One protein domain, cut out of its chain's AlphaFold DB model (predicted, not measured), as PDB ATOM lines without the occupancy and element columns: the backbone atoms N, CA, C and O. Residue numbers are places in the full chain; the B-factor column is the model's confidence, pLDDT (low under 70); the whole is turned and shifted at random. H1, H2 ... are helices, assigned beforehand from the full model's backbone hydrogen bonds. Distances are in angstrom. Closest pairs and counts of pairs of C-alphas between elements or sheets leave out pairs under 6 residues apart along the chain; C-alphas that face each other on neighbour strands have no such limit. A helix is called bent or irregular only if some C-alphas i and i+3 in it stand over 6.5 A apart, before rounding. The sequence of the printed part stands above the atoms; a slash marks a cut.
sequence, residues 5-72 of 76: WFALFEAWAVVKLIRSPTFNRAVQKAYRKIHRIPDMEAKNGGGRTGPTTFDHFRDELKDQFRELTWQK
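Overview. This is residues 5 to 72 of the 76 residues of an uncharacterized protein of Bimuria novae-zelandiae CBS 107.79 (UniProt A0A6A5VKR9). The model is a wide, open arch with no packed core: H1 and H2, set at a corner, make one leg, H3 makes the other, and the long loop of residues 35 to 52 spans from one leg to the other. The space between the legs is empty, and H3 stands free over its whole length. The printed part has 68 residues with three named helices, in the order H1, H2, H3, and no named strand; its class is all helix. It is extended, with a radius of gyration of the C-alphas of 19.3 A, and flat, its C-alphas spanning 48 by 41 by 17 A along their three main axes.

Arrangement. From the first printed residue, H1 takes residues 5 to 18, and after a tight link of two residues H2 takes residues 21 to 34. H1 and H2 are close but not clearly touching, with 2 pairs of C-alphas within 8 A; the closest are those of Leu 17 and Phe 23, 6.5 A apart. Their lines are about perpendicular at 72 degrees, only just past a steep tilt, and their centres are 20.4 A apart. A long link of 18 residues leads from H2 to H3, residues 53 to 70. H3 is apart from H1 and also from H2. No helix touches another. In H1, H2 and H3 every O i to N i+4 pair is within hydrogen-bond range.

Along the chain. H1 runs from Trp 5, its C-alpha at (177.614, 144.426, 230.895), to Ile 18, 19.9 A from first to last C-alpha. H2 runs from Pro 21, its C-alpha at (189.828, 128.911, 213.554), to Ile 34, over 20.1 A. H3, the longest helix with 18 residues, runs from Thr 53 to Trp 70 over 25.8 A and ends with C-alpha 70 at (187.247, 157.434, 186.639). None of the three is bent.

Size, cuts and confidence. The two C-alphas farthest apart are those of Trp 5 and Gly 47, at 51.4 A, while the first and last printed C-alphas, of Trp 5 and Lys 72, are 46.6 A apart. The printed part has no cut from residue 5 to residue 72. The C-alphas of residues 35 to 52, a stretch with no named element, lie 13 to 21 A from the mean of all C-alphas. The mean pLDDT of the printed part is 83.1. It is under 70 in 14 residues, namely 41 to 51 and 70 to 72, of which 70 belongs to H3.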
ATOM      1  N   TRP A   5     177.877 144.722 232.298       85.50
ATOM      2  CA  TRP A   5     177.614 144.426 230.895       85.50
ATOM      3  C   TRP A   5     178.851 144.450 229.994       85.50
ATOM      4  O   TRP A   5     178.913 143.670 229.050       85.50
ATOM      5  N   PHE A   6     179.854 145.283 230.286       89.62
ATOM      6  CA  PHE A   6     181.090 145.301 229.499       89.62
ATOM      7  C   PHE A   6     181.948 144.075 229.789       89.62
ATOM      8  O   PHE A   6     182.456 143.479 228.849       89.62
ATOM      9  N   ALA A   7     182.025 143.638 231.049       88.94
ATOM     10  CA  ALA A   7     182.710 142.396 231.407       88.94
ATOM     11  C   ALA A   7     182.039 141.169 230.762       88.94
ATOM     12  O   ALA A   7     182.717 140.267 230.273       88.94
ATOM     13  N   LEU A   8     180.701 141.153 230.696       91.88
ATOM     14  CA  LEU A   8     179.939 140.128 229.974       91.88
ATOM     15  C   LEU A   8     180.232 140.141 228.470       91.88
ATOM     16  O   LEU A   8     180.477 139.086 227.881       91.88
ATOM     17  N   PHE A   9     180.225 141.322 227.849       94.38
ATOM     18  CA  PHE A   9     180.547 141.460 226.430       94.38
ATOM     19  C   PHE A   9     181.991 141.049 226.132       94.38
ATOM     20  O   PHE A   9     182.234 140.323 225.171       94.38
ATOM     21  N   GLU A  10     182.937 141.466 226.969       93.31
ATOM     22  CA  GLU A  10     184.348 141.108 226.866       93.31
ATOM     23  C   GLU A  10     184.537 139.594 226.984       93.31
ATOM     24  O   GLU A  10     185.133 138.984 226.097       93.31
ATOM     25  N   ALA A  11     183.948 138.959 227.999       94.94
ATOM     26  CA  ALA A  11     184.005 137.509 228.160       94.94
ATOM     27  C   ALA A  11     183.413 136.777 226.943       94.94
ATOM     28  O   ALA A  11     184.015 135.833 226.426       94.94
ATOM     29  N   TRP A  12     182.265 137.232 226.433       94.69
ATOM     30  CA  TRP A  12     181.662 136.669 225.224       94.69
ATOM     31  C   TRP A  12     182.560 136.837 223.992       94.69
ATOM     32  O   TRP A  12     182.760 135.879 223.236       94.69
ATOM     33  N   ALA A  13     183.131 138.027 223.797       95.56
ATOM     34  CA  ALA A  13     184.021 138.324 222.683       95.56
ATOM     35  C   ALA A  13     185.292 137.467 222.744       95.56
ATOM     36  O   ALA A  13     185.686 136.894 221.728       95.56
ATOM     37  N   VAL A  14     185.880 137.298 223.931       95.44
ATOM     38  CA  VAL A  14     187.043 136.430 224.165       95.44
ATOM     39  C   VAL A  14     186.707 134.974 223.841       95.44
ATOM     40  O   VAL A  14     187.443 134.331 223.090       95.44
ATOM     41  N   VAL A  15     185.568 134.457 224.312       95.62
ATOM     42  CA  VAL A  15     185.128 133.086 223.989       95.62
ATOM     43  C   VAL A  15     184.942 132.910 222.481       95.62
ATOM     44  O   VAL A  15     185.384 131.908 221.910       95.62
ATOM     45  N   LYS A  16     184.318 133.885 221.812       95.56
ATOM     46  CA  LYS A  16     184.124 133.864 220.358       95.56
ATOM     47  C   LYS A  16     185.453 133.921 219.601       95.56
ATOM     48  O   LYS A  16     185.611 133.216 218.605       95.56
ATOM     49  N   LEU A  17     186.410 134.710 220.084       94.31
ATOM     50  CA  LEU A  17     187.736 134.849 219.489       94.31
ATOM     51  C   LEU A  17     188.556 133.561 219.635       94.31
ATOM     52  O   LEU A  17     189.097 133.079 218.643       94.31
ATOM     53  N   ILE A  18     188.579 132.949 220.824       93.94
ATOM     54  CA  ILE A  18     189.303 131.691 221.086       93.94
ATOM     55  C   ILE A  18     188.740 130.538 220.244       93.94
ATOM     56  O   ILE A  18     189.497 129.710 219.734       93.94
ATOM     57  N   ARG A  19     187.418 130.500 220.035       93.56
ATOM     58  CA  ARG A  19     186.767 129.498 219.171       93.56
ATOM     59  C   ARG A  19     186.992 129.736 217.676       93.56
ATOM     60  O   ARG A  19     186.662 128.866 216.873       93.56
ATOM     61  N   SER A  20     187.536 130.886 217.276       94.88
ATOM     62  CA  SER A  20     187.747 131.194 215.865       94.88
ATOM     63  C   SER A  20     188.925 130.397 215.285       94.88
ATOM     64  O   SER A  20     190.060 130.529 215.759       94.88
ATOM     65  N   PRO A  21     188.729 129.619 214.204       93.75
ATOM     66  CA  PRO A  21     189.828 128.911 213.554       93.75
ATOM     67  C   PRO A  21     190.862 129.876 212.958       93.75
ATOM     68  O   PRO A  21     192.049 129.554 212.905       93.75
ATOM     69  N   THR A  22     190.453 131.080 212.540       91.50
ATOM     70  CA  THR A  22     191.377 132.085 211.993       91.50
ATOM     71  C   THR A  22     192.285 132.666 213.070       91.50
ATOM     72  O   THR A  22     193.483 132.819 212.829       91.50
ATOM     73  N   PHE A  23     191.752 132.910 214.270       91.81
ATOM     74  CA  PHE A  23     192.539 133.372 215.411       91.81
ATOM     75  C   PHE A  23     193.596 132.336 215.804       91.81
ATOM     76  O   PHE A  23     194.779 132.662 215.885       91.81
ATOM     77  N   ASN A  24     193.202 131.065 215.923       92.62
ATOM     78  CA  ASN A  24     194.133 129.976 216.225       92.62
ATOM     79  C   ASN A  24     195.251 129.860 215.175       92.62
ATOM     80  O   ASN A  24     196.427 129.761 215.525       92.62
ATOM     81  N   ARG A  25     194.918 129.954 213.879       92.00
ATOM     82  CA  ARG A  25     195.919 129.964 212.794       92.00
ATOM     83  C   ARG A  25     196.874 131.157 212.892       92.00
ATOM     84  O   ARG A  25     198.071 130.997 212.652       92.00
ATOM     85  N   ALA A  26     196.369 132.336 213.248       92.56
ATOM     86  CA  ALA A  26     197.185 133.533 213.420       92.56
ATOM     87  C   ALA A  26     198.153 133.401 214.606       92.56
ATOM     88  O   ALA A  26     199.343 133.674 214.442       92.56
ATOM     89  N   VAL A  27     197.681 132.907 215.756       93.25
ATOM     90  CA  VAL A  27     198.517 132.632 216.939       93.25
ATOM     91  C   VAL A  27     199.614 131.626 216.597       93.25
ATOM     92  O   VAL A  27     200.786 131.883 216.860       93.25
ATOM     93  N   GLN A  28     199.270 130.531 215.915       90.81
ATOM     94  CA  GLN A  28     200.238 129.532 215.450       90.81
ATOM     95  C   GLN A  28     201.292 130.128 214.501       90.81
ATOM     96  O   GLN A  28     202.471 129.775 214.557       90.81
ATOM     97  N   LYS A  29     200.898 131.055 213.621       89.38
ATOM     98  CA  LYS A  29     201.830 131.760 212.727       89.38
ATOM     99  C   LYS A  29     202.749 132.711 213.498       89.38
ATOM    100  O   LYS A  29     203.945 132.753 213.218       89.38
ATOM    101  N   ALA A  30     202.212 133.451 214.467       92.19
ATOM    102  CA  ALA A  30     202.990 134.344 215.323       92.19
ATOM    103  C   ALA A  30     203.996 133.562 216.177       92.19
ATOM    104  O   ALA A  30     205.175 133.908 216.192       92.19
ATOM    105  N   TYR A  31     203.558 132.462 216.791       92.12
ATOM    106  CA  TYR A  31     204.407 131.553 217.555       92.12
ATOM    107  C   TYR A  31     205.575 131.036 216.710       92.12
ATOM    108  O   TYR A  31     206.736 131.230 217.067       92.12
ATOM    109  N   ARG A  32     205.293 130.479 215.523       90.38
ATOM    110  CA  ARG A  32     206.345 130.023 214.599       90.38
ATOM    111  C   ARG A  32     207.318 131.135 214.217       90.38
ATOM    112  O   ARG A  32     208.521 130.895 214.185       90.38
ATOM    113  N   LYS A  33     206.818 132.352 213.978       88.44
ATOM    114  CA  LYS A  33     207.650 133.518 213.645       88.44
ATOM    115  C   LYS A  33     208.578 133.923 214.796       88.44
ATOM    116  O   LYS A  33     209.742 134.213 214.541       88.44
ATOM    117  N   ILE A  34     208.081 133.932 216.034       93.56
ATOM    118  CA  ILE A  34     208.866 134.268 217.235       93.56
ATOM    119  C   ILE A  34     209.945 133.207 217.476       93.56
ATOM    120  O   ILE A  34     211.109 133.544 217.679       93.56
ATOM    121  N   HIS A  35     209.573 131.931 217.374       93.88
ATOM    122  CA  HIS A  35     210.471 130.800 217.613       93.88
ATOM    123  C   HIS A  35     211.325 130.410 216.399       93.88
ATOM    124  O   HIS A  35     212.067 129.435 216.471       93.88
ATOM    125  N   ARG A  36     211.237 131.160 215.290       88.31
ATOM    126  CA  ARG A  36     211.959 130.899 214.030       88.31
ATOM    127  C   ARG A  36     211.836 129.447 213.558       88.31
ATOM    128  O   ARG A  36     212.779 128.891 212.999       88.31
ATOM    129  N   ILE A  37     210.675 128.838 213.788       85.00
ATOM    130  CA  ILE A  37     210.409 127.470 213.350       85.00
ATOM    131  C   ILE A  37     210.407 127.493 211.817       85.00
ATOM    132  O   ILE A  37     209.655 128.291 211.244       85.00
ATOM    133  N   PRO A  38     211.244 126.678 211.149       78.00
ATOM    134  CA  PRO A  38     211.284 126.644 209.697       78.00
ATOM    135  C   PRO A  38     209.914 126.239 209.153       78.00
ATOM    136  O   PRO A  38     209.231 125.369 209.698       78.00
ATOM    137  N   ASP A  39     209.492 126.908 208.083       72.81
ATOM    138  CA  ASP A  39     208.252 126.562 207.405       72.81
ATOM    139  C   ASP A  39     208.422 125.180 206.762       72.81
ATOM    140  O   ASP A  39     209.184 125.014 205.815       72.81
ATOM    141  N   MET A  40     207.720 124.185 207.306       72.00
ATOM    142  CA  MET A  40     207.733 122.800 206.807       72.00
ATOM    143  C   MET A  40     207.004 122.661 205.461       72.00
ATOM    144  O   MET A  40     207.155 121.660 204.768       72.00
ATOM    145  N   GLU A  41     206.204 123.662 205.088       67.62
ATOM    146  CA  GLU A  41     205.434 123.691 203.850       67.62
ATOM    147  C   GLU A  41     206.045 124.683 202.861       67.62
ATOM    148  O   GLU A  41     206.408 125.813 203.207       67.62
ATOM    149  N   ALA A  42     206.116 124.282 201.592       65.25
ATOM    150  CA  ALA A  42     206.529 125.175 200.526       65.25
ATOM    151  C   ALA A  42     205.499 126.307 200.381       65.25
ATOM    152  O   ALA A  42     204.382 126.078 199.922       65.25
ATOM    153  N   LYS A  43     205.899 127.541 200.722       63.16
ATOM    154  CA  LYS A  43     205.043 128.744 200.668       63.16
ATOM    155  C   LYS A  43     204.301 128.925 199.341       63.16
ATOM    156  O   LYS A  43     203.195 129.445 199.353       63.16
ATOM    157  N   ASN A  44     204.886 128.438 198.243       57.94
ATOM    158  CA  ASN A  44     204.328 128.482 196.895       57.94
ATOM    159  C   ASN A  44     204.469 127.124 196.180       57.94
ATOM    160  O   ASN A  44     205.224 127.016 195.208       57.94
ATOM    161  N   GLY A  45     203.799 126.075 196.674       58.97
ATOM    162  CA  GLY A  45     203.583 124.830 195.915       58.97
ATOM    163  C   GLY A  45     204.842 124.217 195.284       58.97
ATOM    164  O   GLY A  45     204.802 123.798 194.133       58.97
ATOM    165  N   GLY A  46     205.971 124.221 196.002       59.34
ATOM    166  CA  GLY A  46     207.221 123.604 195.542       59.34
ATOM    167  C   GLY A  46     208.178 124.498 194.745       59.34
ATOM    168  O   GLY A  46     209.063 123.968 194.086       59.34
ATOM    169  N   GLY A  47     208.052 125.829 194.808       57.88
ATOM    170  CA  GLY A  47     209.066 126.745 194.252       57.88
ATOM    171  C   GLY A  47     208.592 127.637 193.106       57.88
ATOM    172  O   GLY A  47     209.415 128.187 192.380       57.88
ATOM    173  N   ARG A  48     207.279 127.840 192.941       59.28
ATOM    174  CA  ARG A  48     206.774 128.856 192.006       59.28
ATOM    175  C   ARG A  48     207.065 130.252 192.571       59.28
ATOM    176  O   ARG A  48     206.350 130.751 193.439       59.28
ATOM    177  N   THR A  49     208.121 130.895 192.088       65.25
ATOM    178  CA  THR A  49     208.359 132.336 192.250       65.25
ATOM    179  C   THR A  49     207.435 133.089 191.293       65.25
ATOM    180  O   THR A  49     207.836 133.467 190.198       65.25
ATOM    181  N   GLY A  50     206.164 133.228 191.666       67.31
ATOM    182  CA  GLY A  50     205.168 133.987 190.911       67.31
ATOM    183  C   GLY A  50     204.236 134.758 191.848       67.31
ATOM    184  O   GLY A  50     204.238 134.471 193.051       67.31
ATOM    185  N   PRO A  51     203.468 135.730 191.323       69.69
ATOM    186  CA  PRO A  51     202.502 136.492 192.108       69.69
ATOM    187  C   PRO A  51     201.534 135.549 192.826       69.69
ATOM    188  O   PRO A  51     201.097 134.536 192.270       69.69
ATOM    189  N   THR A  52     201.235 135.842 194.087       75.25
ATOM    190  CA  THR A  52     200.299 135.033 194.866       75.25
ATOM    191  C   THR A  52     198.864 135.319 194.427       75.25
ATOM    192  O   THR A  52     198.565 136.372 193.866       75.25
ATOM    193  N   THR A  53     197.928 134.418 194.734       76.69
ATOM    194  CA  THR A  53     196.490 134.655 194.507       76.69
ATOM    195  C   THR A  53     196.009 135.964 195.146       76.69
ATOM    196  O   THR A  53     195.109 136.615 194.626       76.69
ATOM    197  N   PHE A  54     196.624 136.376 196.258       83.19
ATOM    198  CA  PHE A  54     196.300 137.637 196.916       83.19
ATOM    199  C   PHE A  54     196.795 138.864 196.139       83.19
ATOM    200  O   PHE A  54     196.110 139.884 196.130       83.19
ATOM    201  N   ASP A  55     197.949 138.768 195.478       82.38
ATOM    202  CA  ASP A  55     198.474 139.857 194.650       82.38
ATOM    203  C   ASP A  55     197.535 140.116 193.465       82.38
ATOM    204  O   ASP A  55     197.112 141.249 193.259       82.38
ATOM    205  N   HIS A  56     197.088 139.049 192.792       82.88
ATOM    206  CA  HIS A  56     196.087 139.145 191.725       82.88
ATOM    207  C   HIS A  56     194.760 139.743 192.208       82.88
ATOM    208  O   HIS A  56     194.233 140.656 191.583       82.88
ATOM    209  N   PHE A  57     194.257 139.300 193.363       86.06
ATOM    210  CA  PHE A  57     193.046 139.871 193.956       86.06
ATOM    211  C   PHE A  57     193.186 141.373 194.253       86.06
ATOM    212  O   PHE A  57     192.254 142.150 194.044       86.06
ATOM    213  N   ARG A  58     194.353 141.804 194.745       89.00
ATOM    214  CA  ARG A  58     194.623 143.219 195.017       89.00
ATOM    215  C   ARG A  58     194.655 144.044 193.732       89.00
ATOM    216  O   ARG A  58     194.136 145.161 193.738       89.00
ATOM    217  N   ASP A  59     195.276 143.521 192.682       88.88
ATOM    218  CA  ASP A  59     195.348 144.193 191.385       88.88
ATOM    219  C   ASP A  59     193.948 144.346 190.782       88.88
ATOM    220  O   ASP A  59     193.553 145.462 190.443       88.88
ATOM    221  N   GLU A  60     193.139 143.283 190.805       87.88
ATOM    222  CA  GLU A  60     191.744 143.326 190.354       87.88
ATOM    223  C   GLU A  60     190.906 144.342 191.140       87.88
ATOM    224  O   GLU A  60     190.180 145.141 190.548       87.88
ATOM    225  N   LEU A  61     191.029 144.380 192.472       89.81
ATOM    226  CA  LEU A  61     190.334 145.384 193.283       89.81
ATOM    227  C   LEU A  61     190.769 146.810 192.944       89.81
ATOM    228  O   LEU A  61     189.941 147.721 192.935       89.81
ATOM    229  N   LYS A  62     192.063 147.030 192.701       88.62
ATOM    230  CA  LYS A  62     192.597 148.349 192.356       88.62
ATOM    231  C   LYS A  62     192.083 148.809 190.995       88.62
ATOM    232  O   LYS A  62     191.725 149.981 190.861       88.62
ATOM    233  N   ASP A  63     192.025 147.903 190.028       87.12
ATOM    234  CA  ASP A  63     191.504 148.184 188.694       87.12
ATOM    235  C   ASP A  63     190.002 148.480 188.748       87.12
ATOM    236  O   ASP A  63     189.575 149.524 188.250       87.12
ATOM    237  N   GLN A  64     189.222 147.690 189.494       86.12
ATOM    238  CA  GLN A  64     187.800 147.971 189.737       86.12
ATOM    239  C   GLN A  64     187.580 149.325 190.431       86.12
ATOM    240  O   GLN A  64     186.706 150.101 190.041       86.12
ATOM    241  N   PHE A  65     188.391 149.664 191.440       87.81
ATOM    242  CA  PHE A  65     188.316 150.972 192.101       87.81
ATOM    243  C   PHE A  65     188.668 152.121 191.154       87.81
ATOM    244  O   PHE A  65     188.044 153.187 191.197       87.81
ATOM    245  N   ARG A  66     189.678 151.930 190.303       82.56
ATOM    246  CA  ARG A  66     190.077 152.920 189.305       82.56
ATOM    247  C   ARG A  66     188.954 153.151 188.300       82.56
ATOM    248  O   ARG A  66     188.623 154.305 188.054       82.56
ATOM    249  N   GLU A  67     188.339 152.102 187.771       80.88
ATOM    250  CA  GLU A  67     187.202 152.221 186.851       80.88
ATOM    251  C   GLU A  67     186.022 152.955 187.495       80.88
ATOM    252  O   GLU A  67     185.504 153.919 186.925       80.88
ATOM    253  N   LEU A  68     185.659 152.575 188.725       80.19
ATOM    254  CA  LEU A  68     184.553 153.194 189.459       80.19
ATOM    255  C   LEU A  68     184.787 154.692 189.721       80.19
ATOM    256  O   LEU A  68     183.857 155.497 189.684       80.19
ATOM    257  N   THR A  69     186.035 155.085 189.986       75.06
ATOM    258  CA  THR A  69     186.389 156.482 190.287       75.06
ATOM    259  C   THR A  69     186.621 157.333 189.036       75.06
ATOM    260  O   THR A  69     186.365 158.538 189.068       75.06
ATOM    261  N   TRP A  70     187.033 156.735 187.914       65.75
ATOM    262  CA  TRP A  70     187.247 157.434 186.639       65.75
ATOM    263  C   TRP A  70     185.957 157.839 185.917       65.75
ATOM    264  O   TRP A  70     185.979 158.802 185.150       65.75
ATOM    265  N   GLN A  71     184.826 157.192 186.209       62.06
ATOM    266  CA  GLN A  71     183.511 157.606 185.696       62.06
ATOM    267  C   GLN A  71     183.057 158.998 186.190       62.06
ATOM    268  O   GLN A  71     182.107 159.556 185.649       62.06
ATOM    269  N   LYS A  72     183.734 159.603 187.181       57.78
ATOM    270  CA  LYS A  72     183.406 160.930 187.737       57.78
ATOM    271  C   LYS A  72     184.357 162.053 187.297       57.78
ATOM    272  O   LYS A  72     184.688 162.924 188.101       57.78
TER     273      LYS A  72